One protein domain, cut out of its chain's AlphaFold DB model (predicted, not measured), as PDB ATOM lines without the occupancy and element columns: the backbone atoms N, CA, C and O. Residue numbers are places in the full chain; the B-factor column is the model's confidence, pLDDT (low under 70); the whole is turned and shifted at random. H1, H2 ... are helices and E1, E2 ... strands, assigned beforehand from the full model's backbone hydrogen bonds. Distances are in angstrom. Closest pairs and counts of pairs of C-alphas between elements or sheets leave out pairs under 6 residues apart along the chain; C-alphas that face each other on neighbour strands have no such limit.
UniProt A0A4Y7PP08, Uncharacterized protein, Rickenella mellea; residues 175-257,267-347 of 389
ATOM      1  N   SER A 175      10.764  -8.094 -52.024       96.69
ATOM      2  CA  SER A 175      11.735  -7.086 -51.572       96.69
ATOM      3  C   SER A 175      13.188  -7.474 -51.875       96.69
ATOM      4  O   SER A 175      14.017  -6.605 -52.139       96.69
ATOM      5  N   GLY A 176      13.499  -8.774 -51.891       95.75
ATOM      6  CA  GLY A 176      14.781  -9.281 -52.375       95.75
ATOM      7  C   GLY A 176      14.980  -9.065 -53.878       95.75
ATOM      8  O   GLY A 176      16.070  -8.684 -54.299       95.75
ATOM      9  N   LEU A 177      13.952  -9.303 -54.699       97.12
ATOM     10  CA  LEU A 177      14.002  -9.048 -56.144       97.12
ATOM     11  C   LEU A 177      14.085  -7.554 -56.464       97.12
ATOM     12  O   LEU A 177      14.910  -7.169 -57.290       97.12
ATOM     13  N   ASP A 178      13.275  -6.736 -55.792       97.31
ATOM     14  CA  ASP A 178      13.262  -5.282 -55.935       97.31
ATOM     15  C   ASP A 178      14.652  -4.722 -55.619       97.31
ATOM     16  O   ASP A 178      15.261  -4.067 -56.465       97.31
ATOM     17  N   ARG A 179      15.228  -5.090 -54.460       95.69
ATOM     18  CA  ARG A 179      16.577  -4.645 -54.083       95.69
ATOM     19  C   ARG A 179      17.656  -5.169 -55.022       95.69
ATOM     20  O   ARG A 179      18.594  -4.434 -55.302       95.69
ATOM     21  N   TYR A 180      17.538  -6.396 -55.538       94.56
ATOM     22  CA  TYR A 180      18.464  -6.919 -56.552       94.56
ATOM     23  C   TYR A 180      18.398  -6.110 -57.860       94.56
ATOM     24  O   TYR A 180      19.424  -5.918 -58.511       94.56
ATOM     25  N   GLY A 181      17.213  -5.628 -58.246       94.88
ATOM     26  CA  GLY A 181      17.007  -4.801 -59.440       94.88
ATOM     27  C   GLY A 181      17.687  -3.428 -59.386       94.88
ATOM     28  O   GLY A 181      17.933  -2.836 -60.435       94.88
ATOM     29  N   GLU A 182      18.030  -2.946 -58.189       95.75
ATOM     30  CA  GLU A 182      18.742  -1.681 -57.960       95.75
ATOM     31  C   GLU A 182      20.279  -1.820 -58.009       95.75
ATOM     32  O   GLU A 182      20.984  -0.813 -57.940       95.75
ATOM     33  N   LEU A 183      20.826  -3.042 -58.101       91.25
ATOM     34  CA  LEU A 183      22.267  -3.294 -57.965       91.25
ATOM     35  C   LEU A 183      23.021  -3.209 -59.300       91.25
ATOM     36  O   LEU A 183      22.715  -3.935 -60.249       91.25
ATOM     37  N   GLU A 184      24.113  -2.439 -59.336       91.31
ATOM     38  CA  GLU A 184      25.155  -2.629 -60.353       91.31
ATOM     39  C   GLU A 184      25.998  -3.857 -59.979       91.31
ATOM     40  O   GLU A 184      26.886  -3.795 -59.125       91.31
ATOM     41  N   ILE A 185      25.683  -4.996 -60.601       89.25
ATOM     42  CA  ILE A 185      26.338  -6.273 -60.305       89.25
ATOM     43  C   ILE A 185      27.520  -6.490 -61.238       89.25
ATOM     44  O   ILE A 185      27.367  -6.669 -62.450       89.25
ATOM     45  N   LYS A 186      28.708  -6.535 -60.640       89.38
ATOM     46  CA  LYS A 186      29.980  -6.768 -61.318       89.38
ATOM     47  C   LYS A 186      30.409  -8.227 -61.174       89.38
ATOM     48  O   LYS A 186      30.011  -8.947 -60.257       89.38
ATOM     49  N   ALA A 187      31.189  -8.685 -62.146       84.31
ATOM     50  CA  ALA A 187      31.637 -10.065 -62.245       84.31
ATOM     51  C   ALA A 187      32.911 -10.286 -61.414       84.31
ATOM     52  O   ALA A 187      34.006  -9.982 -61.887       84.31
ATOM     53  N   LEU A 188      32.779 -10.868 -60.216       79.44
ATOM     54  CA  LEU A 188      33.909 -11.192 -59.341       79.44
ATOM     55  C   LEU A 188      34.897 -12.107 -60.079       79.44
ATOM     56  O   LEU A 188      34.585 -13.265 -60.396       79.44
ATOM     57  N   ALA A 189      36.092 -11.586 -60.357       80.50
ATOM     58  CA  ALA A 189      37.107 -12.290 -61.127       80.50
ATOM     59  C   ALA A 189      37.549 -13.566 -60.397       80.50
ATOM     60  O   ALA A 189      37.794 -13.550 -59.193       80.50
ATOM     61  N   GLN A 190      37.705 -14.682 -61.118       74.88
ATOM     62  CA  GLN A 190      38.075 -15.968 -60.506       74.88
ATOM     63  C   GLN A 190      39.388 -15.887 -59.698       74.88
ATOM     64  O   GLN A 190      39.529 -16.534 -58.661       74.88
ATOM     65  N   SER A 191      40.323 -15.033 -60.116       78.00
ATOM     66  CA  SER A 191      41.572 -14.749 -59.401       78.00
ATOM     67  C   SER A 191      41.392 -14.091 -58.025       78.00
ATOM     68  O   SER A 191      42.305 -14.173 -57.206       78.00
ATOM     69  N   GLU A 192      40.255 -13.462 -57.729       72.31
ATOM     70  CA  GLU A 192      39.994 -12.863 -56.411       72.31
ATOM     71  C   GLU A 192      39.532 -13.891 -55.367       72.31
ATOM     72  O   GLU A 192      39.711 -13.656 -54.175       72.31
ATOM     73  N   TRP A 193      38.984 -15.042 -55.787       68.81
ATOM     74  CA  TRP A 193      38.369 -16.018 -54.871       68.81
ATOM     75  C   TRP A 193      38.750 -17.496 -55.097       68.81
ATOM     76  O   TRP A 193      38.382 -18.337 -54.275       68.81
ATOM     77  N   THR A 194      39.514 -17.844 -56.148       66.44
ATOM     78  CA  THR A 194      40.089 -19.202 -56.341       66.44
ATOM     79  C   THR A 194      41.583 -19.233 -56.712       66.44
ATOM     80  O   THR A 194      42.030 -20.154 -57.394       66.44
ATOM     81  N   SER A 195      42.374 -18.228 -56.328       60.53
ATOM     82  CA  SER A 195      43.791 -18.095 -56.734       60.53
ATOM     83  C   SER A 195      44.824 -18.768 -55.821       60.53
ATOM     84  O   SER A 195      46.021 -18.617 -56.060       60.53
ATOM     85  N   GLN A 196      44.407 -19.471 -54.766       72.50
ATOM     86  CA  GLN A 196      45.316 -20.088 -53.792       72.50
ATOM     87  C   GLN A 196      45.036 -21.585 -53.678       72.50
ATOM     88  O   GLN A 196      43.919 -21.978 -53.344       72.50
ATOM     89  N   ASP A 197      46.065 -22.400 -53.917       81.88
ATOM     90  CA  ASP A 197      46.019 -23.841 -53.675       81.88
ATOM     91  C   ASP A 197      45.607 -24.135 -52.227       81.88
ATOM     92  O   ASP A 197      46.018 -23.451 -51.283       81.88
ATOM     93  N   LEU A 198      44.792 -25.176 -52.037       81.81
ATOM     94  CA  LEU A 198      44.342 -25.578 -50.707       81.81
ATOM     95  C   LEU A 198      45.529 -26.038 -49.856       81.81
ATOM     96  O   LEU A 198      46.218 -26.996 -50.212       81.81
ATOM     97  N   ASN A 199      45.715 -25.424 -48.685       84.44
ATOM     98  CA  ASN A 199      46.651 -25.939 -47.688       84.44
ATOM     99  C   ASN A 199      46.165 -27.303 -47.147       84.44
ATOM    100  O   ASN A 199      44.977 -27.618 -47.228       84.44
ATOM    101  N   LEU A 200      47.061 -28.105 -46.563       85.25
ATOM    102  CA  LEU A 200      46.749 -29.467 -46.105       85.25
ATOM    103  C   LEU A 200      45.545 -29.546 -45.141       85.25
ATOM    104  O   LEU A 200      44.752 -30.479 -45.232       85.25
ATOM    105  N   SER A 201      45.353 -28.556 -44.264       79.81
ATOM    106  CA  SER A 201      44.189 -28.500 -43.373       79.81
ATOM    107  C   SER A 201      42.891 -28.172 -44.117       79.81
ATOM    108  O   SER A 201      41.838 -28.662 -43.723       79.81
ATOM    109  N   GLN A 202      42.943 -27.397 -45.205       81.75
ATOM    110  CA  GLN A 202      41.776 -27.158 -46.065       81.75
ATOM    111  C   GLN A 202      41.451 -28.385 -46.927       81.75
ATOM    112  O   GLN A 202      40.280 -28.676 -47.140       81.75
ATOM    113  N   GLN A 203      42.461 -29.134 -47.382       81.31
ATOM    114  CA  GLN A 203      42.254 -30.436 -48.032       81.31
ATOM    115  C   GLN A 203      41.636 -31.448 -47.051       81.31
ATOM    116  O   GLN A 203      40.740 -32.202 -47.423       81.31
ATOM    117  N   PHE A 204      42.037 -31.421 -45.776       82.00
ATOM    118  CA  PHE A 204      41.398 -32.233 -44.741       82.00
ATOM    119  C   PHE A 204      39.945 -31.805 -44.471       82.00
ATOM    120  O   PHE A 204      39.066 -32.660 -44.480       82.00
ATOM    121  N   SER A 205      39.656 -30.505 -44.314       80.31
ATOM    122  CA  SER A 205      38.275 -29.995 -44.200       80.31
ATOM    123  C   SER A 205      37.414 -30.329 -45.427       80.31
ATOM    124  O   SER A 205      36.229 -30.612 -45.273       80.31
ATOM    125  N   LEU A 206      37.996 -30.354 -46.636       82.56
ATOM    126  CA  LEU A 206      37.319 -30.829 -47.847       82.56
ATOM    127  C   LEU A 206      36.911 -32.294 -47.702       82.56
ATOM    128  O   LEU A 206      35.728 -32.597 -47.787       82.56
ATOM    129  N   HIS A 207      37.863 -33.187 -47.430       80.19
ATOM    130  CA  HIS A 207      37.580 -34.620 -47.334       80.19
ATOM    131  C   HIS A 207      36.708 -34.986 -46.123       80.19
ATOM    132  O   HIS A 207      35.915 -35.921 -46.203       80.19
ATOM    133  N   ALA A 208      36.788 -34.231 -45.025       82.38
ATOM    134  CA  ALA A 208      35.887 -34.371 -43.884       82.38
ATOM    135  C   ALA A 208      34.445 -33.981 -44.249       82.38
ATOM    136  O   ALA A 208      33.510 -34.685 -43.875       82.38
ATOM    137  N   ALA A 209      34.254 -32.904 -45.015       84.81
ATOM    138  CA  ALA A 209      32.933 -32.476 -45.464       84.81
ATOM    139  C   ALA A 209      32.378 -33.360 -46.600       84.81
ATOM    140  O   ALA A 209      31.187 -33.659 -46.611       84.81
ATOM    141  N   GLU A 210      33.230 -33.859 -47.505       81.69
ATOM    142  CA  GLU A 210      32.887 -34.922 -48.464       81.69
ATOM    143  C   GLU A 210      32.423 -36.184 -47.732       81.69
ATOM    144  O   GLU A 210      31.347 -36.698 -48.032       81.69
ATOM    145  N   GLY A 211      33.173 -36.628 -46.719       80.69
ATOM    146  CA  GLY A 211      32.782 -37.733 -45.848       80.69
ATOM    147  C   GLY A 211      31.446 -37.487 -45.146       80.69
ATOM    148  O   GLY A 211      30.590 -38.364 -45.172       80.69
ATOM    149  N   LEU A 212      31.226 -36.292 -44.588       82.75
ATOM    150  CA  LEU A 212      29.985 -35.934 -43.893       82.75
ATOM    151  C   LEU A 212      28.765 -35.903 -44.829       82.75
ATOM    152  O   LEU A 212      27.709 -36.404 -44.453       82.75
ATOM    153  N   ILE A 213      28.889 -35.342 -46.040       83.12
ATOM    154  CA  ILE A 213      27.783 -35.338 -47.014       83.12
ATOM    155  C   ILE A 213      27.483 -36.753 -47.518       83.12
ATOM    156  O   ILE A 213      26.317 -37.068 -47.733       83.12
ATOM    157  N   MET A 214      28.494 -37.608 -47.691       78.25
ATOM    158  CA  MET A 214      28.290 -39.003 -48.107       78.25
ATOM    159  C   MET A 214      27.689 -39.869 -46.986       78.25
ATOM    160  O   MET A 214      26.790 -40.655 -47.255       78.25
ATOM    161  N   LEU A 215      28.145 -39.701 -45.739       76.94
ATOM    162  CA  LEU A 215      27.692 -40.445 -44.547       76.94
ATOM    163  C   LEU A 215      26.283 -40.052 -44.063       76.94
ATOM    164  O   LEU A 215      25.743 -40.701 -43.176       76.94
ATOM    165  N   HIS A 216      25.726 -38.970 -44.605       79.62
ATOM    166  CA  HIS A 216      24.393 -38.462 -44.290       79.62
ATOM    167  C   HIS A 216      23.679 -37.991 -45.569       79.62
ATOM    168  O   HIS A 216      22.977 -36.971 -45.566       79.62
ATOM    169  N   TYR A 217      23.897 -38.681 -46.692       81.12
ATOM    170  CA  TYR A 217      23.415 -38.251 -48.005       81.12
ATOM    171  C   TYR A 217      21.885 -38.186 -48.069       81.12
ATOM    172  O   TYR A 217      21.332 -37.257 -48.670       81.12
ATOM    173  N   HIS A 218      21.187 -39.110 -47.403       80.44
ATOM    174  CA  HIS A 218      19.738 -39.057 -47.237       80.44
ATOM    175  C   HIS A 218      19.311 -37.791 -46.474       80.44
ATOM    176  O   HIS A 218      18.442 -37.039 -46.936       80.44
ATOM    177  N   SER A 219      19.961 -37.516 -45.339       82.38
ATOM    178  CA  SER A 219      19.683 -36.332 -44.518       82.38
ATOM    179  C   SER A 219      19.924 -35.040 -45.305       82.38
ATOM    180  O   SER A 219      19.019 -34.217 -45.404       82.38
ATOM    181  N   PHE A 220      21.076 -34.852 -45.960       84.00
ATOM    182  CA  PHE A 220      21.328 -33.646 -46.770       84.00
ATOM    183  C   PHE A 220      20.390 -33.532 -47.986       84.00
ATOM    184  O   PHE A 220      19.966 -32.427 -48.342       84.00
ATOM    185  N   SER A 221      19.983 -34.653 -48.586       80.25
ATOM    186  CA  SER A 221      19.017 -34.656 -49.692       80.25
ATOM    187  C   SER A 221      17.614 -34.207 -49.269       80.25
ATOM    188  O   SER A 221      16.955 -33.500 -50.037       80.25
ATOM    189  N   THR A 222      17.175 -34.570 -48.057       81.31
ATOM    190  CA  THR A 222      15.880 -34.158 -47.482       81.31
ATOM    191  C   THR A 222      15.929 -32.777 -46.823       81.31
ATOM    192  O   THR A 222      14.973 -32.017 -46.949       81.31
ATOM    193  N   LEU A 223      17.053 -32.382 -46.218       84.50
ATOM    194  CA  LEU A 223      17.289 -31.032 -45.686       84.50
ATOM    195  C   LEU A 223      17.138 -29.948 -46.752       84.50
ATOM    196  O   LEU A 223      16.601 -28.884 -46.466       84.50
ATOM    197  N   ALA A 224      17.532 -30.236 -47.994       78.88
ATOM    198  CA  ALA A 224      17.311 -29.346 -49.130       78.88
ATOM    199  C   ALA A 224      15.822 -29.137 -49.496       78.88
ATOM    200  O   ALA A 224      15.535 -28.363 -50.402       78.88
ATOM    201  N   MET A 225      14.884 -29.819 -48.825       81.94
ATOM    202  CA  MET A 225      13.440 -29.576 -48.921       81.94
ATOM    203  C   MET A 225      12.889 -28.725 -47.762       81.94
ATOM    204  O   MET A 225      11.737 -28.292 -47.831       81.94
ATOM    205  N   ASN A 226      13.662 -28.527 -46.690       87.56
ATOM    206  CA  ASN A 226      13.263 -27.743 -45.519       87.56
ATOM    207  C   ASN A 226      13.505 -26.247 -45.754       87.56
ATOM    208  O   ASN A 226      14.361 -25.866 -46.550       87.56
ATOM    209  N   THR A 227      12.765 -25.394 -45.041       90.69
ATOM    210  CA  THR A 227      12.935 -23.941 -45.167       90.69
ATOM    211  C   THR A 227      14.158 -23.454 -44.364       90.69
ATOM    212  O   THR A 227      14.503 -24.083 -43.352       90.69
ATOM    213  N   PRO A 228      14.821 -22.353 -44.770       92.06
ATOM    214  CA  PRO A 228      16.016 -21.820 -44.099       92.06
ATOM    215  C   PRO A 228      15.818 -21.417 -42.629       92.06
ATOM    216  O   PRO A 228      16.775 -21.392 -41.856       92.06
ATOM    217  N   GLU A 229      14.579 -21.122 -42.235       90.06
ATOM    218  CA  GLU A 229      14.167 -20.749 -40.874       90.06
ATOM    219  C   GLU A 229      14.100 -21.967 -39.940       90.06
ATOM    220  O   GLU A 229      14.028 -21.817 -38.721       90.06
ATOM    221  N   SER A 230      14.055 -23.184 -40.494       88.81
ATOM    222  CA  SER A 230      13.848 -24.394 -39.703       88.81
ATOM    223  C   SER A 230      15.110 -24.794 -38.936       88.81
ATOM    224  O   SER A 230      16.193 -24.925 -39.510       88.81
ATOM    225  N   LEU A 231      14.952 -25.072 -37.638       83.56
ATOM    226  CA  LEU A 231      16.032 -25.501 -36.741       83.56
ATOM    227  C   LEU A 231      16.854 -26.661 -37.327       83.56
ATOM    228  O   LEU A 231      18.082 -26.662 -37.244       83.56
ATOM    229  N   THR A 232      16.191 -27.617 -37.982       84.69
ATOM    230  CA  THR A 232      16.832 -28.755 -38.653       84.69
ATOM    231  C   THR A 232      17.714 -28.314 -39.824       84.69
ATOM    232  O   THR A 232      18.842 -28.790 -39.935       84.69
ATOM    233  N   PHE A 233      17.252 -27.384 -40.674       89.44
ATOM    234  CA  PHE A 233      18.080 -26.814 -41.744       89.44
ATOM    235  C   PHE A 233      19.292 -26.094 -41.155       89.44
ATOM    236  O   PHE A 233      20.421 -26.406 -41.528       89.44
ATOM    237  N   GLN A 234      19.074 -25.179 -40.204       87.62
ATOM    238  CA  GLN A 234      20.148 -24.363 -39.633       87.62
ATOM    239  C   GLN A 234      21.202 -25.218 -38.922       87.62
ATOM    240  O   GLN A 234      22.391 -25.039 -39.168       87.62
ATOM    241  N   THR A 235      20.790 -26.209 -38.125       83.44
ATOM    242  CA  THR A 235      21.701 -27.111 -37.397       83.44
ATOM    243  C   THR A 235      22.646 -27.854 -38.345       83.44
ATOM    244  O   THR A 235      23.862 -27.840 -38.144       83.44
ATOM    245  N   PHE A 236      22.123 -28.463 -39.414       85.75
ATOM    246  CA  PHE A 236      22.951 -29.198 -40.377       85.75
ATOM    247  C   PHE A 236      23.739 -28.277 -41.316       85.75
ATOM    248  O   PHE A 236      24.883 -28.589 -41.648       85.75
ATOM    249  N   ALA A 237      23.176 -27.137 -41.729       88.00
ATOM    250  CA  ALA A 237      23.877 -26.154 -42.551       88.00
ATOM    251  C   ALA A 237      25.075 -25.553 -41.797       88.00
ATOM    252  O   ALA A 237      26.179 -25.499 -42.339       88.00
ATOM    253  N   LEU A 238      24.895 -25.194 -40.522       84.94
ATOM    254  CA  LEU A 238      25.973 -24.762 -39.632       84.94
ATOM    255  C   LEU A 238      26.967 -25.892 -39.334       84.94
ATOM    256  O   LEU A 238      28.163 -25.622 -39.296       84.94
ATOM    257  N   GLY A 239      26.531 -27.147 -39.177       83.50
ATOM    258  CA  GLY A 239      27.427 -28.302 -38.997       83.50
ATOM    259  C   GLY A 239      28.309 -28.596 -40.221       83.50
ATOM    260  O   GLY A 239      29.512 -28.836 -40.094       83.50
ATOM    261  N   LEU A 240      27.746 -28.490 -41.426       86.69
ATOM    262  CA  LEU A 240      28.475 -28.632 -42.689       86.69
ATOM    263  C   LEU A 240      29.427 -27.448 -42.933       86.69
ATOM    264  O   LEU A 240      30.605 -27.649 -43.236       86.69
ATOM    265  N   LEU A 241      28.968 -26.210 -42.709       85.94
ATOM    266  CA  LEU A 241      29.842 -25.030 -42.694       85.94
ATOM    267  C   LEU A 241      30.958 -25.165 -41.645       85.94
ATOM    268  O   LEU A 241      32.098 -24.796 -41.917       85.94
ATOM    269  N   SER A 242      30.670 -25.776 -40.494       82.12
ATOM    270  CA  SER A 242      31.668 -26.033 -39.451       82.12
ATOM    271  C   SER A 242      32.699 -27.093 -39.846       82.12
ATOM    272  O   SER A 242      33.847 -27.032 -39.426       82.12
ATOM    273  N   THR A 243      32.326 -28.053 -40.689       82.00
ATOM    274  CA  THR A 243      33.259 -29.082 -41.174       82.00
ATOM    275  C   THR A 243      34.139 -28.545 -42.314       82.00
ATOM    276  O   THR A 243      35.322 -28.875 -42.414       82.00
ATOM    277  N   THR A 244      33.581 -27.665 -43.152       82.62
ATOM    278  CA  THR A 244      34.284 -27.037 -44.286       82.62
ATOM    279  C   THR A 244      35.195 -25.869 -43.902       82.62
ATOM    280  O   THR A 244      36.028 -25.480 -44.724       82.62
ATOM    281  N   ALA A 245      35.068 -25.292 -42.704       78.75
ATOM    282  CA  ALA A 245      35.935 -24.206 -42.251       78.75
ATOM    283  C   ALA A 245      37.081 -24.670 -41.339       78.75
ATOM    284  O   ALA A 245      36.969 -25.602 -40.551       78.75
ATOM    285  N   GLU A 246      38.231 -24.008 -41.474       69.44
ATOM    286  CA  GLU A 246      39.473 -24.431 -40.818       69.44
ATOM    287  C   GLU A 246      39.568 -23.903 -39.371       69.44
ATOM    288  O   GLU A 246      39.480 -22.691 -39.132       69.44
ATOM    289  N   GLY A 247      39.810 -24.800 -38.409       65.94
ATOM    290  CA  GLY A 247      39.936 -24.503 -36.973       65.94
ATOM    291  C   GLY A 247      38.618 -24.641 -36.198       65.94
ATOM    292  O   GLY A 247      37.592 -24.981 -36.771       65.94
ATOM    293  N   LEU A 248      38.632 -24.367 -34.887       53.47
ATOM    294  CA  LEU A 248      37.405 -24.337 -34.076       53.47
ATOM    295  C   LEU A 248      36.489 -23.172 -34.481       53.47
ATOM    296  O   LEU A 248      36.949 -22.107 -34.915       53.47
ATOM    297  N   ILE A 249      35.183 -23.396 -34.343       55.12
ATOM    298  CA  ILE A 249      34.148 -22.553 -34.940       55.12
ATOM    299  C   ILE A 249      33.145 -22.124 -33.883       55.12
ATOM    300  O   ILE A 249      32.428 -22.928 -33.297       55.12
ATOM    301  N   TRP A 250      33.130 -20.813 -33.671       53.16
ATOM    302  CA  TRP A 250      32.126 -20.102 -32.907       53.16
ATOM    303  C   TRP A 250      31.280 -19.329 -33.908       53.16
ATOM    304  O   TRP A 250      31.792 -18.459 -34.616       53.16
ATOM    305  N   ILE A 251      30.002 -19.675 -33.984       53.22
ATOM    306  CA  ILE A 251      29.004 -18.927 -34.744       53.22
ATOM    307  C   ILE A 251      28.396 -17.887 -33.795       53.22
ATOM    308  O   ILE A 251      28.251 -18.136 -32.597       53.22
ATOM    309  N   SER A 252      28.058 -16.707 -34.311       46.19
ATOM    310  CA  SER A 252      27.398 -15.656 -33.534       46.19
ATOM    311  C   SER A 252      26.226 -15.064 -34.323       46.19
ATOM    312  O   SER A 252      26.375 -14.803 -35.515       46.19
ATOM    313  N   PRO A 253      25.065 -14.797 -33.696       51.19
ATOM    314  CA  PRO A 253      23.993 -14.035 -34.341       51.19
ATOM    315  C   PRO A 253      24.333 -12.538 -34.475       51.19
ATOM    316  O   PRO A 253      23.707 -11.833 -35.260       51.19
ATOM    317  N   ASN A 254      25.329 -12.045 -33.726       49.94
ATOM    318  CA  ASN A 254      25.786 -10.654 -33.750       49.94
ATOM    319  C   ASN A 254      27.199 -10.545 -34.360       49.94
ATOM    320  O   ASN A 254      28.008 -11.451 -34.135       49.94
ATOM    321  N   PRO A 255      27.541  -9.438 -35.049       42.06
ATOM    322  CA  PRO A 255      28.922  -9.150 -35.444       42.06
ATOM    323  C   PRO A 255      29.844  -9.038 -34.215       42.06
ATOM    324  O   PRO A 255      29.382  -8.837 -33.088       42.06
ATOM    325  N   TYR A 256      31.154  -9.201 -34.424       43.28
ATOM    326  CA  TYR A 256      32.127  -9.472 -33.358       43.28
ATOM    327  C   TYR A 256      32.501  -8.224 -32.530       43.28
ATOM    328  O   TYR A 256      33.582  -7.657 -32.654       43.28
ATOM    329  N   ILE A 257      31.594  -7.796 -31.650       47.97
ATOM    330  CA  ILE A 257      31.885  -6.810 -30.600       47.97
ATOM    331  C   ILE A 257      32.571  -7.538 -29.439       47.97
ATOM    332  O   ILE A 257      31.983  -8.457 -28.864       47.97
ATOM    333  N   THR A 267      28.605 -27.475 -25.969       54.09
ATOM    334  CA  THR A 267      28.515 -28.306 -27.180       54.09
ATOM    335  C   THR A 267      27.780 -27.527 -28.271       54.09
ATOM    336  O   THR A 267      26.965 -26.659 -27.965       54.09
ATOM    337  N   PHE A 268      28.023 -27.837 -29.547       52.16
ATOM    338  CA  PHE A 268      27.343 -27.145 -30.650       52.16
ATOM    339  C   PHE A 268      25.807 -27.205 -30.522       52.16
ATOM    340  O   PHE A 268      25.146 -26.186 -30.690       52.16
ATOM    341  N   THR A 269      25.251 -28.351 -30.110       51.41
ATOM    342  CA  THR A 269      23.818 -28.489 -29.794       51.41
ATOM    343  C   THR A 269      23.382 -27.588 -28.639       51.41
ATOM    344  O   THR A 269      22.437 -26.830 -28.798       51.41
ATOM    345  N   SER A 270      24.117 -27.568 -27.523       54.12
ATOM    346  CA  SER A 270      23.809 -26.693 -26.382       54.12
ATOM    347  C   SER A 270      23.934 -25.202 -26.729       54.12
ATOM    348  O   SER A 270      23.189 -24.379 -26.196       54.12
ATOM    349  N   TRP A 271      24.830 -24.826 -27.648       59.69
ATOM    350  CA  TRP A 271      24.909 -23.464 -28.183       59.69
ATOM    351  C   TRP A 271      23.665 -23.101 -29.011       59.69
ATOM    352  O   TRP A 271      23.116 -22.022 -28.804       59.69
ATOM    353  N   VAL A 272      23.184 -24.002 -29.879       55.94
ATOM    354  CA  VAL A 272      21.924 -23.819 -30.628       55.94
ATOM    355  C   VAL A 272      20.733 -23.700 -29.661       55.94
ATOM    356  O   VAL A 272      20.061 -22.670 -29.641       55.94
ATOM    357  N   GLU A 273      20.539 -24.692 -28.789       58.22
ATOM    358  CA  GLU A 273      19.434 -24.775 -27.815       58.22
ATOM    359  C   GLU A 273      19.395 -23.571 -26.851       58.22
ATOM    360  O   GLU A 273      18.328 -23.103 -26.451       58.22
ATOM    361  N   SER A 274      20.559 -23.020 -26.480       61.06
ATOM    362  CA  SER A 274      20.645 -21.819 -25.633       61.06
ATOM    363  C   SER A 274      20.435 -20.499 -26.387       61.06
ATOM    364  O   SER A 274      20.349 -19.447 -25.747       61.06
ATOM    365  N   LYS A 275      20.328 -20.525 -27.725       57.44
ATOM    366  CA  LYS A 275      20.121 -19.339 -28.572       57.44
ATOM    367  C   LYS A 275      18.759 -19.242 -29.259       57.44
ATOM    368  O   LYS A 275      18.449 -18.154 -29.747       57.44
ATOM    369  N   ASP A 276      17.918 -20.274 -29.175       47.62
ATOM    370  CA  ASP A 276      16.550 -20.345 -29.739       47.62
ATOM    371  C   ASP A 276      15.598 -19.173 -29.379       47.62
ATOM    372  O   ASP A 276      14.537 -19.017 -29.981       47.62
ATOM    373  N   TRP A 277      15.950 -18.331 -28.401       47.97
ATOM    374  CA  TRP A 277      15.037 -17.373 -27.766       47.97
ATOM    375  C   TRP A 277      15.219 -15.906 -28.184       47.97
ATOM    376  O   TRP A 277      14.337 -15.094 -27.910       47.97
ATOM    377  N   GLU A 278      16.334 -15.525 -28.821       51.47
ATOM    378  CA  GLU A 278      16.620 -14.101 -29.096       51.47
ATOM    379  C   GLU A 278      16.087 -13.598 -30.450       51.47
ATOM    380  O   GLU A 278      15.703 -12.430 -30.536       51.47
ATOM    381  N   ARG A 279      16.043 -14.438 -31.501       55.44
ATOM    382  CA  ARG A 279      15.461 -14.099 -32.824       55.44
ATOM    383  C   ARG A 279      14.922 -15.335 -33.577       55.44
ATOM    384  O   ARG A 279      15.629 -15.876 -34.428       55.44
ATOM    385  N   PRO A 280      13.670 -15.763 -33.333       52.91
ATOM    386  CA  PRO A 280      13.004 -16.754 -34.179       52.91
ATOM    387  C   PRO A 280      12.958 -16.288 -35.645       52.91
ATOM    388  O   PRO A 280      12.567 -15.153 -35.916       52.91
ATOM    389  N   GLY A 281      13.352 -17.151 -36.588       63.38
ATOM    390  CA  GLY A 281      13.332 -16.843 -38.027       63.38
ATOM    391  C   GLY A 281      14.515 -16.018 -38.558       63.38
ATOM    392  O   GLY A 281      14.439 -15.501 -39.669       63.38
ATOM    393  N   ALA A 282      15.615 -15.880 -37.809       70.19
ATOM    394  CA  ALA A 282      16.843 -15.295 -38.352       70.19
ATOM    395  C   ALA A 282      17.530 -16.270 -39.329       70.19
ATOM    396  O   ALA A 282      18.135 -17.254 -38.911       70.19
ATOM    397  N   CYS A 283      17.475 -15.979 -40.630       86.88
ATOM    398  CA  CYS A 283      18.139 -16.764 -41.683       86.88
ATOM    399  C   CYS A 283      19.570 -16.285 -41.984       86.88
ATOM    400  O   CYS A 283      20.040 -16.406 -43.112       86.88
ATOM    401  N   PHE A 284      20.276 -15.725 -40.998       90.38
ATOM    402  CA  PHE A 284      21.666 -15.301 -41.154       90.38
ATOM    403  C   PHE A 284      22.474 -15.434 -39.858       90.38
ATOM    404  O   PHE A 284      21.936 -15.349 -38.753       90.38
ATOM    405  N   HIS A 285      23.792 -15.578 -40.004       88.06
ATOM    406  CA  HIS A 285      24.751 -15.639 -38.902       88.06
ATOM    407  C   HIS A 285      26.072 -14.964 -39.288       88.06
ATOM    408  O   HIS A 285      26.426 -14.897 -40.462       88.06
ATOM    409  N   TRP A 286      26.845 -14.521 -38.299       82.44
ATOM    410  CA  TRP A 286      28.189 -13.981 -38.495       82.44
ATOM    411  C   TRP A 286      29.256 -15.019 -38.138       82.44
ATOM    412  O   TRP A 286      29.199 -15.658 -37.083       82.44
ATOM    413  N   PHE A 287      30.259 -15.156 -39.007       80.88
ATOM    414  CA  PHE A 287      31.425 -16.007 -38.781       80.88
ATOM    415  C   PHE A 287      32.698 -15.359 -39.331       80.88
ATOM    416  O   PHE A 287      32.839 -15.221 -40.542       80.88
ATOM    417  N   ARG A 288      33.648 -15.007 -38.447       76.69
ATOM    418  CA  ARG A 288      34.952 -14.403 -38.809       76.69
ATOM    419  C   ARG A 288      34.800 -13.284 -39.858       76.69
ATOM    420  O   ARG A 288      35.404 -13.337 -40.926       76.69
ATOM    421  N   ASP A 289      33.911 -12.340 -39.547       78.81
ATOM    422  CA  ASP A 289      33.560 -11.155 -40.347       78.81
ATOM    423  C   ASP A 289      32.911 -11.435 -41.720       78.81
ATOM    424  O   ASP A 289      32.682 -10.520 -42.511       78.81
ATOM    425  N   VAL A 290      32.524 -12.691 -41.969       86.06
ATOM    426  CA  VAL A 290      31.694 -13.116 -43.102       86.06
ATOM    427  C   VAL A 290      30.231 -13.239 -42.663       86.06
ATOM    428  O   VAL A 290      29.929 -13.895 -41.659       86.06
ATOM    429  N   LEU A 291      29.318 -12.646 -43.435       88.50
ATOM    430  CA  LEU A 291      27.870 -12.786 -43.258       88.50
ATOM    431  C   LEU A 291      27.377 -14.063 -43.953       88.50
ATOM    432  O   LEU A 291      27.291 -14.121 -45.177       88.50
ATOM    433  N   ILE A 292      27.030 -15.092 -43.189       92.44
ATOM    434  CA  ILE A 292      26.363 -16.290 -43.710       92.44
ATOM    435  C   ILE A 292      24.871 -15.987 -43.831       92.44
ATOM    436  O   ILE A 292      24.258 -15.598 -42.842       92.44
ATOM    437  N   TRP A 293      24.274 -16.205 -45.002       94.81
ATOM    438  CA  TRP A 293      22.829 -16.104 -45.216       94.81
ATOM    439  C   TRP A 293      22.280 -17.437 -45.709       94.81
ATOM    440  O   TRP A 293      22.729 -17.953 -46.729       94.81
ATOM    441  N   PHE A 294      21.292 -17.992 -45.019       94.56
ATOM    442  CA  PHE A 294      20.654 -19.244 -45.394       94.56
ATOM    443  C   PHE A 294      19.498 -19.034 -46.370       94.56
ATOM    444  O   PHE A 294      18.621 -18.194 -46.179       94.56
ATOM    445  N   ALA A 295      19.507 -19.832 -47.435       94.31
ATOM    446  CA  ALA A 295      18.495 -19.846 -48.481       94.31
ATOM    447  C   ALA A 295      18.257 -21.278 -48.983       94.31
ATOM    448  O   ALA A 295      19.112 -22.154 -48.844       94.31
ATOM    449  N   SER A 296      17.101 -21.511 -49.601       90.00
ATOM    450  CA  SER A 296      16.782 -22.739 -50.331       90.00
ATOM    451  C   SER A 296      16.722 -22.463 -51.842       90.00
ATOM    452  O   SER A 296      16.759 -21.308 -52.270       90.00
ATOM    453  N   ASP A 297      16.682 -23.523 -52.658       88.94
ATOM    454  CA  ASP A 297      16.336 -23.462 -54.095       88.94
ATOM    455  C   ASP A 297      17.176 -22.469 -54.934       88.94
ATOM    456  O   ASP A 297      16.713 -21.900 -55.923       88.94
ATOM    457  N   LEU A 298      18.440 -22.247 -54.538       89.50
ATOM    458  CA  LEU A 298      19.375 -21.300 -55.171       89.50
ATOM    459  C   LEU A 298      19.789 -21.669 -56.611       89.50
ATOM    460  O   LEU A 298      20.458 -20.879 -57.285       89.50
ATOM    461  N   ASP A 299      19.400 -22.841 -57.109       84.88
ATOM    462  CA  ASP A 299      19.417 -23.198 -58.527       84.88
ATOM    463  C   ASP A 299      18.413 -22.359 -59.333       84.88
ATOM    464  O   ASP A 299      18.745 -21.886 -60.429       84.88
ATOM    465  N   HIS A 300      17.243 -22.063 -58.764       89.25
ATOM    466  CA  HIS A 300      16.251 -21.189 -59.379       89.25
ATOM    467  C   HIS A 300      16.726 -19.731 -59.375       89.25
ATOM    468  O   HIS A 300      17.026 -19.135 -58.340       89.25
ATOM    469  N   GLU A 301      16.797 -19.133 -60.568       91.62
ATOM    470  CA  GLU A 301      17.345 -17.785 -60.747       91.62
ATOM    471  C   GLU A 301      16.614 -16.692 -59.949       91.62
ATOM    472  O   GLU A 301      17.314 -15.887 -59.335       91.62
ATOM    473  N   PRO A 302      15.267 -16.647 -59.873       95.62
ATOM    474  CA  PRO A 302      14.585 -15.641 -59.061       95.62
ATOM    475  C   PRO A 302      14.945 -15.745 -57.573       95.62
ATOM    476  O   PRO A 302      15.231 -14.731 -56.947       95.62
ATOM    477  N   ASN A 303      15.020 -16.959 -57.023       93.88
ATOM    478  CA  ASN A 303      15.310 -17.186 -55.604       93.88
ATOM    479  C   ASN A 303      16.767 -16.820 -55.285       93.88
ATOM    480  O   ASN A 303      17.040 -16.158 -54.284       93.88
ATOM    481  N   ARG A 304      17.692 -17.142 -56.199       93.38
ATOM    482  CA  ARG A 304      19.088 -16.681 -56.165       93.38
ATOM    483  C   ARG A 304      19.210 -15.155 -56.177       93.38
ATOM    484  O   ARG A 304      19.958 -14.612 -55.368       93.38
ATOM    485  N   LYS A 305      18.481 -14.465 -57.061       94.81
ATOM    486  CA  LYS A 305      18.462 -12.992 -57.115       94.81
ATOM    487  C   LYS A 305      17.899 -12.402 -55.825       94.81
ATOM    488  O   LYS A 305      18.550 -11.570 -55.202       94.81
ATOM    489  N   ALA A 306      16.745 -12.900 -55.385       95.81
ATOM    490  CA  ALA A 306      16.084 -12.445 -54.172       95.81
ATOM    491  C   ALA A 306      16.990 -12.571 -52.937       95.81
ATOM    492  O   ALA A 306      17.138 -11.613 -52.185       95.81
ATOM    493  N   ALA A 307      17.657 -13.714 -52.759       95.38
ATOM    494  CA  ALA A 307      18.552 -13.930 -51.627       95.38
ATOM    495  C   ALA A 307      19.796 -13.015 -51.660       95.38
ATOM    496  O   ALA A 307      20.197 -12.506 -50.616       95.38
ATOM    497  N   VAL A 308      20.368 -12.730 -52.839       95.12
ATOM    498  CA  VAL A 308      21.455 -11.736 -52.974       95.12
ATOM    499  C   VAL A 308      20.960 -10.319 -52.645       95.12
ATOM    500  O   VAL A 308      21.649  -9.593 -51.933       95.12
ATOM    501  N   GLY A 309      19.762  -9.931 -53.093       95.31
ATOM    502  CA  GLY A 309      19.176  -8.625 -52.771       95.31
ATOM    503  C   GLY A 309      18.878  -8.442 -51.278       95.31
ATOM    504  O   GLY A 309      19.186  -7.389 -50.725       95.31
ATOM    505  N   LEU A 310      18.369  -9.481 -50.600       95.81
ATOM    506  CA  LEU A 310      18.176  -9.487 -49.141       95.81
ATOM    507  C   LEU A 310      19.505  -9.368 -48.380       95.81
ATOM    508  O   LEU A 310      19.599  -8.603 -47.422       95.81
ATOM    509  N   VAL A 311      20.551 -10.064 -48.833       95.06
ATOM    510  CA  VAL A 311      21.902  -9.950 -48.262       95.06
ATOM    511  C   VAL A 311      22.460  -8.537 -48.410       95.06
ATOM    512  O   VAL A 311      23.007  -7.996 -47.452       95.06
ATOM    513  N   VAL A 312      22.294  -7.904 -49.572       94.56
ATOM    514  CA  VAL A 312      22.770  -6.528 -49.780       94.56
ATOM    515  C   VAL A 312      21.946  -5.518 -48.973       94.56
ATOM    516  O   VAL A 312      22.536  -4.626 -48.364       94.56
ATOM    517  N   ALA A 313      20.623  -5.701 -48.855       95.25
ATOM    518  CA  ALA A 313      19.787  -4.911 -47.946       95.25
ATOM    519  C   ALA A 313      20.290  -4.989 -46.493       95.25
ATOM    520  O   ALA A 313      20.480  -3.958 -45.857       95.25
ATOM    521  N   MET A 314      20.580  -6.198 -46.005       93.62
ATOM    522  CA  MET A 314      21.096  -6.461 -44.657       93.62
ATOM    523  C   MET A 314      22.463  -5.794 -44.400       93.62
ATOM    524  O   MET A 314      22.681  -5.196 -43.347       93.62
ATOM    525  N   ILE A 315      23.382  -5.851 -45.371       91.12
ATOM    526  CA  ILE A 315      24.698  -5.187 -45.302       91.12
ATOM    527  C   ILE A 315      24.537  -3.658 -45.208       91.12
ATOM    528  O   ILE A 315      25.239  -2.999 -44.436       91.12
ATOM    529  N   GLN A 316      23.585  -3.098 -45.958       92.75
ATOM    530  CA  GLN A 316      23.304  -1.662 -46.002       92.75
ATOM    531  C   GLN A 316      22.538  -1.166 -44.762       92.75
ATOM    532  O   GLN A 316      22.859  -0.095 -44.254       92.75
ATOM    533  N   GLU A 317      21.593  -1.944 -44.222       92.25
ATOM    534  CA  GLU A 317      20.922  -1.666 -42.939       92.25
ATOM    535  C   GLU A 317      21.942  -1.575 -41.792       92.25
ATOM    536  O   GLU A 317      21.888  -0.672 -40.955       92.25
ATOM    537  N   HIS A 318      22.947  -2.452 -41.809       88.31
ATOM    538  CA  HIS A 318      24.065  -2.427 -40.869       88.31
ATOM    539  C   HIS A 318      25.144  -1.368 -41.173       88.31
ATOM    540  O   HIS A 318      26.107  -1.276 -40.414       88.31
ATOM    541  N   ASN A 319      24.970  -0.540 -42.213       91.44
ATOM    542  CA  ASN A 319      25.883   0.542 -42.612       91.44
ATOM    543  C   ASN A 319      27.342   0.067 -42.793       91.44
ATOM    544  O   ASN A 319      28.283   0.706 -42.324       91.44
ATOM    545  N   LEU A 320      27.533  -1.084 -43.446       87.69
ATOM    546  CA  LEU A 320      28.853  -1.677 -43.669       87.69
ATOM    547  C   LEU A 320      29.432  -1.246 -45.023       87.69
ATOM    548  O   LEU A 320      28.976  -1.708 -46.067       87.69
ATOM    549  N   ASP A 321      30.488  -0.426 -45.012       88.25
ATOM    550  CA  ASP A 321      31.192   0.008 -46.235       88.25
ATOM    551  C   ASP A 321      31.824  -1.162 -47.015       88.25
ATOM    552  O   ASP A 321      32.017  -1.084 -48.231       88.25
ATOM    553  N   TYR A 322      32.141  -2.259 -46.320       89.94
ATOM    554  CA  TYR A 322      32.700  -3.487 -46.877       89.94
ATOM    555  C   TYR A 322      32.126  -4.719 -46.172       89.94
ATOM    556  O   TYR A 322      32.057  -4.759 -44.943       89.94
ATOM    557  N   CYS A 323      31.763  -5.750 -46.936       89.94
ATOM    558  CA  CYS A 323      31.366  -7.048 -46.392       89.94
ATOM    559  C   CYS A 323      31.617  -8.175 -47.406       89.94
ATOM    560  O   CYS A 323      31.377  -8.008 -48.603       89.94
ATOM    561  N   ILE A 324      32.047  -9.346 -46.923       89.75
ATOM    562  CA  ILE A 324      31.925 -10.604 -47.670       89.75
ATOM    563  C   ILE A 324      30.739 -11.363 -47.084       89.75
ATOM    564  O   ILE A 324      30.684 -11.602 -45.879       89.75
ATOM    565  N   ALA A 325      29.817 -11.785 -47.941       91.81
ATOM    566  CA  ALA A 325      28.684 -12.608 -47.568       91.81
ATOM    567  C   ALA A 325      28.645 -13.920 -48.361       91.81
ATOM    568  O   ALA A 325      29.114 -14.014 -49.499       91.81
ATOM    569  N   LEU A 326      28.072 -14.943 -47.734       93.19
ATOM    570  CA  LEU A 326      27.929 -16.295 -48.251       93.19
ATOM    571  C   LEU A 326      26.453 -16.686 -48.238       93.19
ATOM    572  O   LEU A 326      25.922 -17.064 -47.195       93.19
ATOM    573  N   VAL A 327      25.796 -16.618 -49.400       94.56
ATOM    574  CA  VAL A 327      24.420 -17.115 -49.546       94.56
ATOM    575  C   VAL A 327      24.488 -18.630 -49.700       94.56
ATOM    576  O   VAL A 327      24.906 -19.139 -50.742       94.56
ATOM    577  N   PHE A 328      24.148 -19.349 -48.638       93.00
ATOM    578  CA  PHE A 328      24.344 -20.782 -48.491       93.00
ATOM    579  C   PHE A 328      23.024 -21.550 -48.518       93.00
ATOM    580  O   PHE A 328      22.076 -21.253 -47.793       93.00
ATOM    581  N   SER A 329      23.021 -22.614 -49.310       89.50
ATOM    582  CA  SER A 329      22.052 -23.702 -49.288       89.50
ATOM    583  C   SER A 329      22.811 -25.029 -49.269       89.50
ATOM    584  O   SER A 329      23.952 -25.099 -49.726       89.50
ATOM    585  N   VAL A 330      22.164 -26.115 -48.845       84.44
ATOM    586  CA  VAL A 330      22.773 -27.461 -48.812       84.44
ATOM    587  C   VAL A 330      23.343 -27.913 -50.175       84.44
ATOM    588  O   VAL A 330      24.258 -28.731 -50.219       84.44
ATOM    589  N   ARG A 331      22.834 -27.378 -51.296       82.44
ATOM    590  CA  ARG A 331      23.248 -27.745 -52.667       82.44
ATOM    591  C   ARG A 331      24.114 -26.693 -53.377       82.44
ATOM    592  O   ARG A 331      24.781 -27.023 -54.355       82.44
ATOM    593  N   HIS A 332      24.104 -25.441 -52.917       87.19
ATOM    594  CA  HIS A 332      24.716 -24.298 -53.606       87.19
ATOM    595  C   HIS A 332      25.224 -23.252 -52.617       87.19
ATOM    596  O   HIS A 332      24.527 -22.925 -51.658       87.19
ATOM    597  N   LEU A 333      26.365 -22.639 -52.929       88.56
ATOM    598  CA  LEU A 333      26.869 -21.449 -52.250       88.56
ATOM    599  C   LEU A 333      27.124 -20.337 -53.268       88.56
ATOM    600  O   LEU A 333      27.595 -20.597 -54.377       88.56
ATOM    601  N   ILE A 334      26.857 -19.103 -52.859       89.12
ATOM    602  CA  ILE A 334      27.149 -17.877 -53.597       89.12
ATOM    603  C   ILE A 334      28.063 -17.015 -52.734       89.12
ATOM    604  O   ILE A 334      27.768 -16.798 -51.561       89.12
ATOM    605  N   VAL A 335      29.135 -16.488 -53.325       90.31
ATOM    606  CA  VAL A 335      29.948 -15.432 -52.712       90.31
ATOM    607  C   VAL A 335      29.421 -14.082 -53.191       90.31
ATOM    608  O   VAL A 335      29.298 -13.867 -54.397       90.31
ATOM    609  N   VAL A 336      29.129 -13.182 -52.257       90.94
ATOM    610  CA  VAL A 336      28.812 -11.774 -52.520       90.94
ATOM    611  C   VAL A 336      29.891 -10.932 -51.850       90.94
ATOM    612  O   VAL A 336      30.135 -11.083 -50.655       90.94
ATOM    613  N   LYS A 337      30.549 -10.056 -52.606       91.94
ATOM    614  CA  LYS A 337      31.506  -9.072 -52.089       91.94
ATOM    615  C   LYS A 337      30.875  -7.695 -52.274       91.94
ATOM    616  O   LYS A 337      30.600  -7.287 -53.398       91.94
ATOM    617  N   PHE A 338      30.621  -7.008 -51.168       89.56
ATOM    618  CA  PHE A 338      30.093  -5.648 -51.141       89.56
ATOM    619  C   PHE A 338      31.223  -4.673 -50.811       89.56
ATOM    620  O   PHE A 338      31.981  -4.910 -49.865       89.56
ATOM    621  N   SER A 339      31.332  -3.578 -51.561       91.06
ATOM    622  CA  SER A 339      32.304  -2.514 -51.285       91.06
ATOM    623  C   SER A 339      31.826  -1.160 -51.802       91.06
ATOM    624  O   SER A 339      31.595  -1.014 -53.000       91.06
ATOM    625  N   ASN A 340      31.728  -0.160 -50.924       87.50
ATOM    626  CA  ASN A 340      31.348   1.225 -51.249       87.50
ATOM    627  C   ASN A 340      30.008   1.363 -52.011       87.50
ATOM    628  O   ASN A 340      29.835   2.293 -52.797       87.50
ATOM    629  N   GLY A 341      29.065   0.435 -51.811       79.31
ATOM    630  CA  GLY A 341      27.793   0.382 -52.545       79.31
ATOM    631  C   GLY A 341      27.802  -0.501 -53.800       79.31
ATOM    632  O   GLY A 341      26.729  -0.867 -54.272       79.31
ATOM    633  N   GLU A 342      28.973  -0.888 -54.308       76.12
ATOM    634  CA  GLU A 342      29.106  -1.807 -55.444       76.12
ATOM    635  C   GLU A 342      29.027  -3.276 -54.998       76.12
ATOM    636  O   GLU A 342      29.406  -3.617 -53.871       76.12
ATOM    637  N   VAL A 343      28.550  -4.155 -55.891       75.19
ATOM    638  CA  VAL A 343      28.317  -5.578 -55.594       75.19
ATOM    639  C   VAL A 343      29.006  -6.478 -56.620       75.19
ATOM    640  O   VAL A 343      28.555  -6.624 -57.754       75.19
ATOM    641  N   ASP A 344      30.072  -7.149 -56.197       74.19
ATOM    642  CA  ASP A 344      30.746  -8.185 -56.974       74.19
ATOM    643  C   ASP A 344      30.139  -9.571 -56.679       74.19
ATOM    644  O   ASP A 344      30.086 -10.016 -55.526       74.19
ATOM    645  N   THR A 345      29.744 -10.304 -57.725       65.62
ATOM    646  CA  THR A 345      29.330 -11.723 -57.646       65.62
ATOM    647  C   THR A 345      30.004 -12.552 -58.750       65.62
ATOM    648  O   THR A 345      30.245 -12.031 -59.841       65.62
ATOM    649  N   PRO A 346      30.375 -13.824 -58.514       59.28
ATOM    650  CA  PRO A 346      31.150 -14.608 -59.477       59.28
ATOM    651  C   PRO A 346      30.381 -14.872 -60.777       59.28
ATOM    652  O   PRO A 346      29.234 -15.312 -60.768       59.28
ATOM    653  N   ASN A 347      31.052 -14.638 -61.908       49.16
ATOM    654  CA  ASN A 347      30.460 -14.680 -63.247       49.16
ATOM    655  C   ASN A 347      29.908 -16.085 -63.581       49.16
ATOM    656  O   ASN A 347      30.681 -17.016 -63.807       49.16
TER     657      ASN A 347
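This is residues 175 to 257 and 267 to 347 of the 389 residues of an uncharacterized protein of Rickenella mellea (UniProt A0A4Y7PP08). A strongly twisted sheet of six strands has the long helix H7 packed over one face, with the short H1 crossing H7, while a group of three helices, H3, H4 and H5, sits where E3 and E4 end, with H5 packing on the sheet there. Short H2 lies near the E1 and E6 end of the sheet, the link of residues 194 to 199 leads from it to H3, and H6 is near H5. The printed part has 164 residues, with seven named helices and six named strands in the order H1 E1 H2 H3 H4 H5 H6 E2 E3 H7 E4 E5 E6. The sheet is mixed, in the order E1 E6 E5 E4 E3 E2, and the class is mixed, helices and strands. The whole is compact, with a radius of gyration of the C-alphas of 15.9 A and spans of 41 by 41 by 35 A.

Begin in the sheet: find C-alpha 322 at (32.700, -3.487, -46.877), where E4 starts, and go to residue 329, 23.0 A away. E5, residues 332 to 339, comes back over 23.2 A, and E6 is residues 342 to 346. E3 is residues 290 to 294, E2 is residues 284 to 287 and E1 is residues 185 to 188. For H7, residues 301 to 317, start at C-alpha 301 at (17.345, -17.785, -60.747) and follow it for 24.3 A. H1 is residues 175 to 181 and H2 residues 190 to 193. H3 spans residues 200 to 215 over 22.0 A, and H4 is residues 217 to 223. H5, residues 231 to 244, ends 19.8 A from its start, at C-alpha 244 at (34.284, -27.037, -44.286); H6 is residues 268 to 273.

Look first at E4 E5 E6, a meander, each strand the antiparallel neighbour of the one before. In the hairpin E4 and E5, N 325 and O 336 are within hydrogen-bond range at 2.8 A; in the hairpin E5 and E6, N 344 and O 337 are at 2.9 A. The edge strand E1 is parallel to E6, with N 188 and O 345 at 2.8 A. On the other side of E4, E3 is parallel to it, with N 326 and O 291 at 2.8 A. E3 forms a hairpin with the edge strand E2, with N 292 and O 285 at 2.8 A. E3, H7 and E4 form a strand-helix-strand unit, two parallel neighbour strands with a helix between, and its crossover is right-handed. H7 is on one face of the sheet, two layers; the C-alphas of Ala 307 and Val 327 are its closest to E4, 7.0 A apart. H1 touches H7, about perpendicular at 83 degrees, closest at the C-alphas of Gly 176 and Ala 306, 3.9 A. Now go to H5, on the sheet at a height of 8.8 A and over E3, slantwise at 41 degrees on the local plane. With residues 240 to 244 alone it touches H3, closest at the C-alphas of Thr 244 and Ser 205, 5.0 A; they run opposite ways at a tilt of 36 degrees, only just steep. With residues 232 to 236 alone it touches H4, closest at the C-alphas of Phe 233 and Leu 223, 5.8 A. H6 is close to H5 but not clearly touching, with the C-alphas of Val 272 and Thr 235 closest, 7.5 A apart. H2 is only just not on the sheet, with 4 pairs of C-alphas within 10 A, and is apart from H3. Every O i to N i+4 pair is within hydrogen-bond range in H1, H3, H4, H5, H6 and H7; H2 is too short for such a pair.

Look for the two C-alphas farthest apart at Asp 178 and Leu 200, 42.5 A. Residues 258 to 266 are not printed, and C-alphas 257 and 267 stand 22.0 A apart across this cut; of the links that are printed whole, none is long. Mean pLDDT of the printed part is 80.4, and residues 193 to 195, 246 to 257, 267 to 281 and 345 to 347 are under 70 in the model.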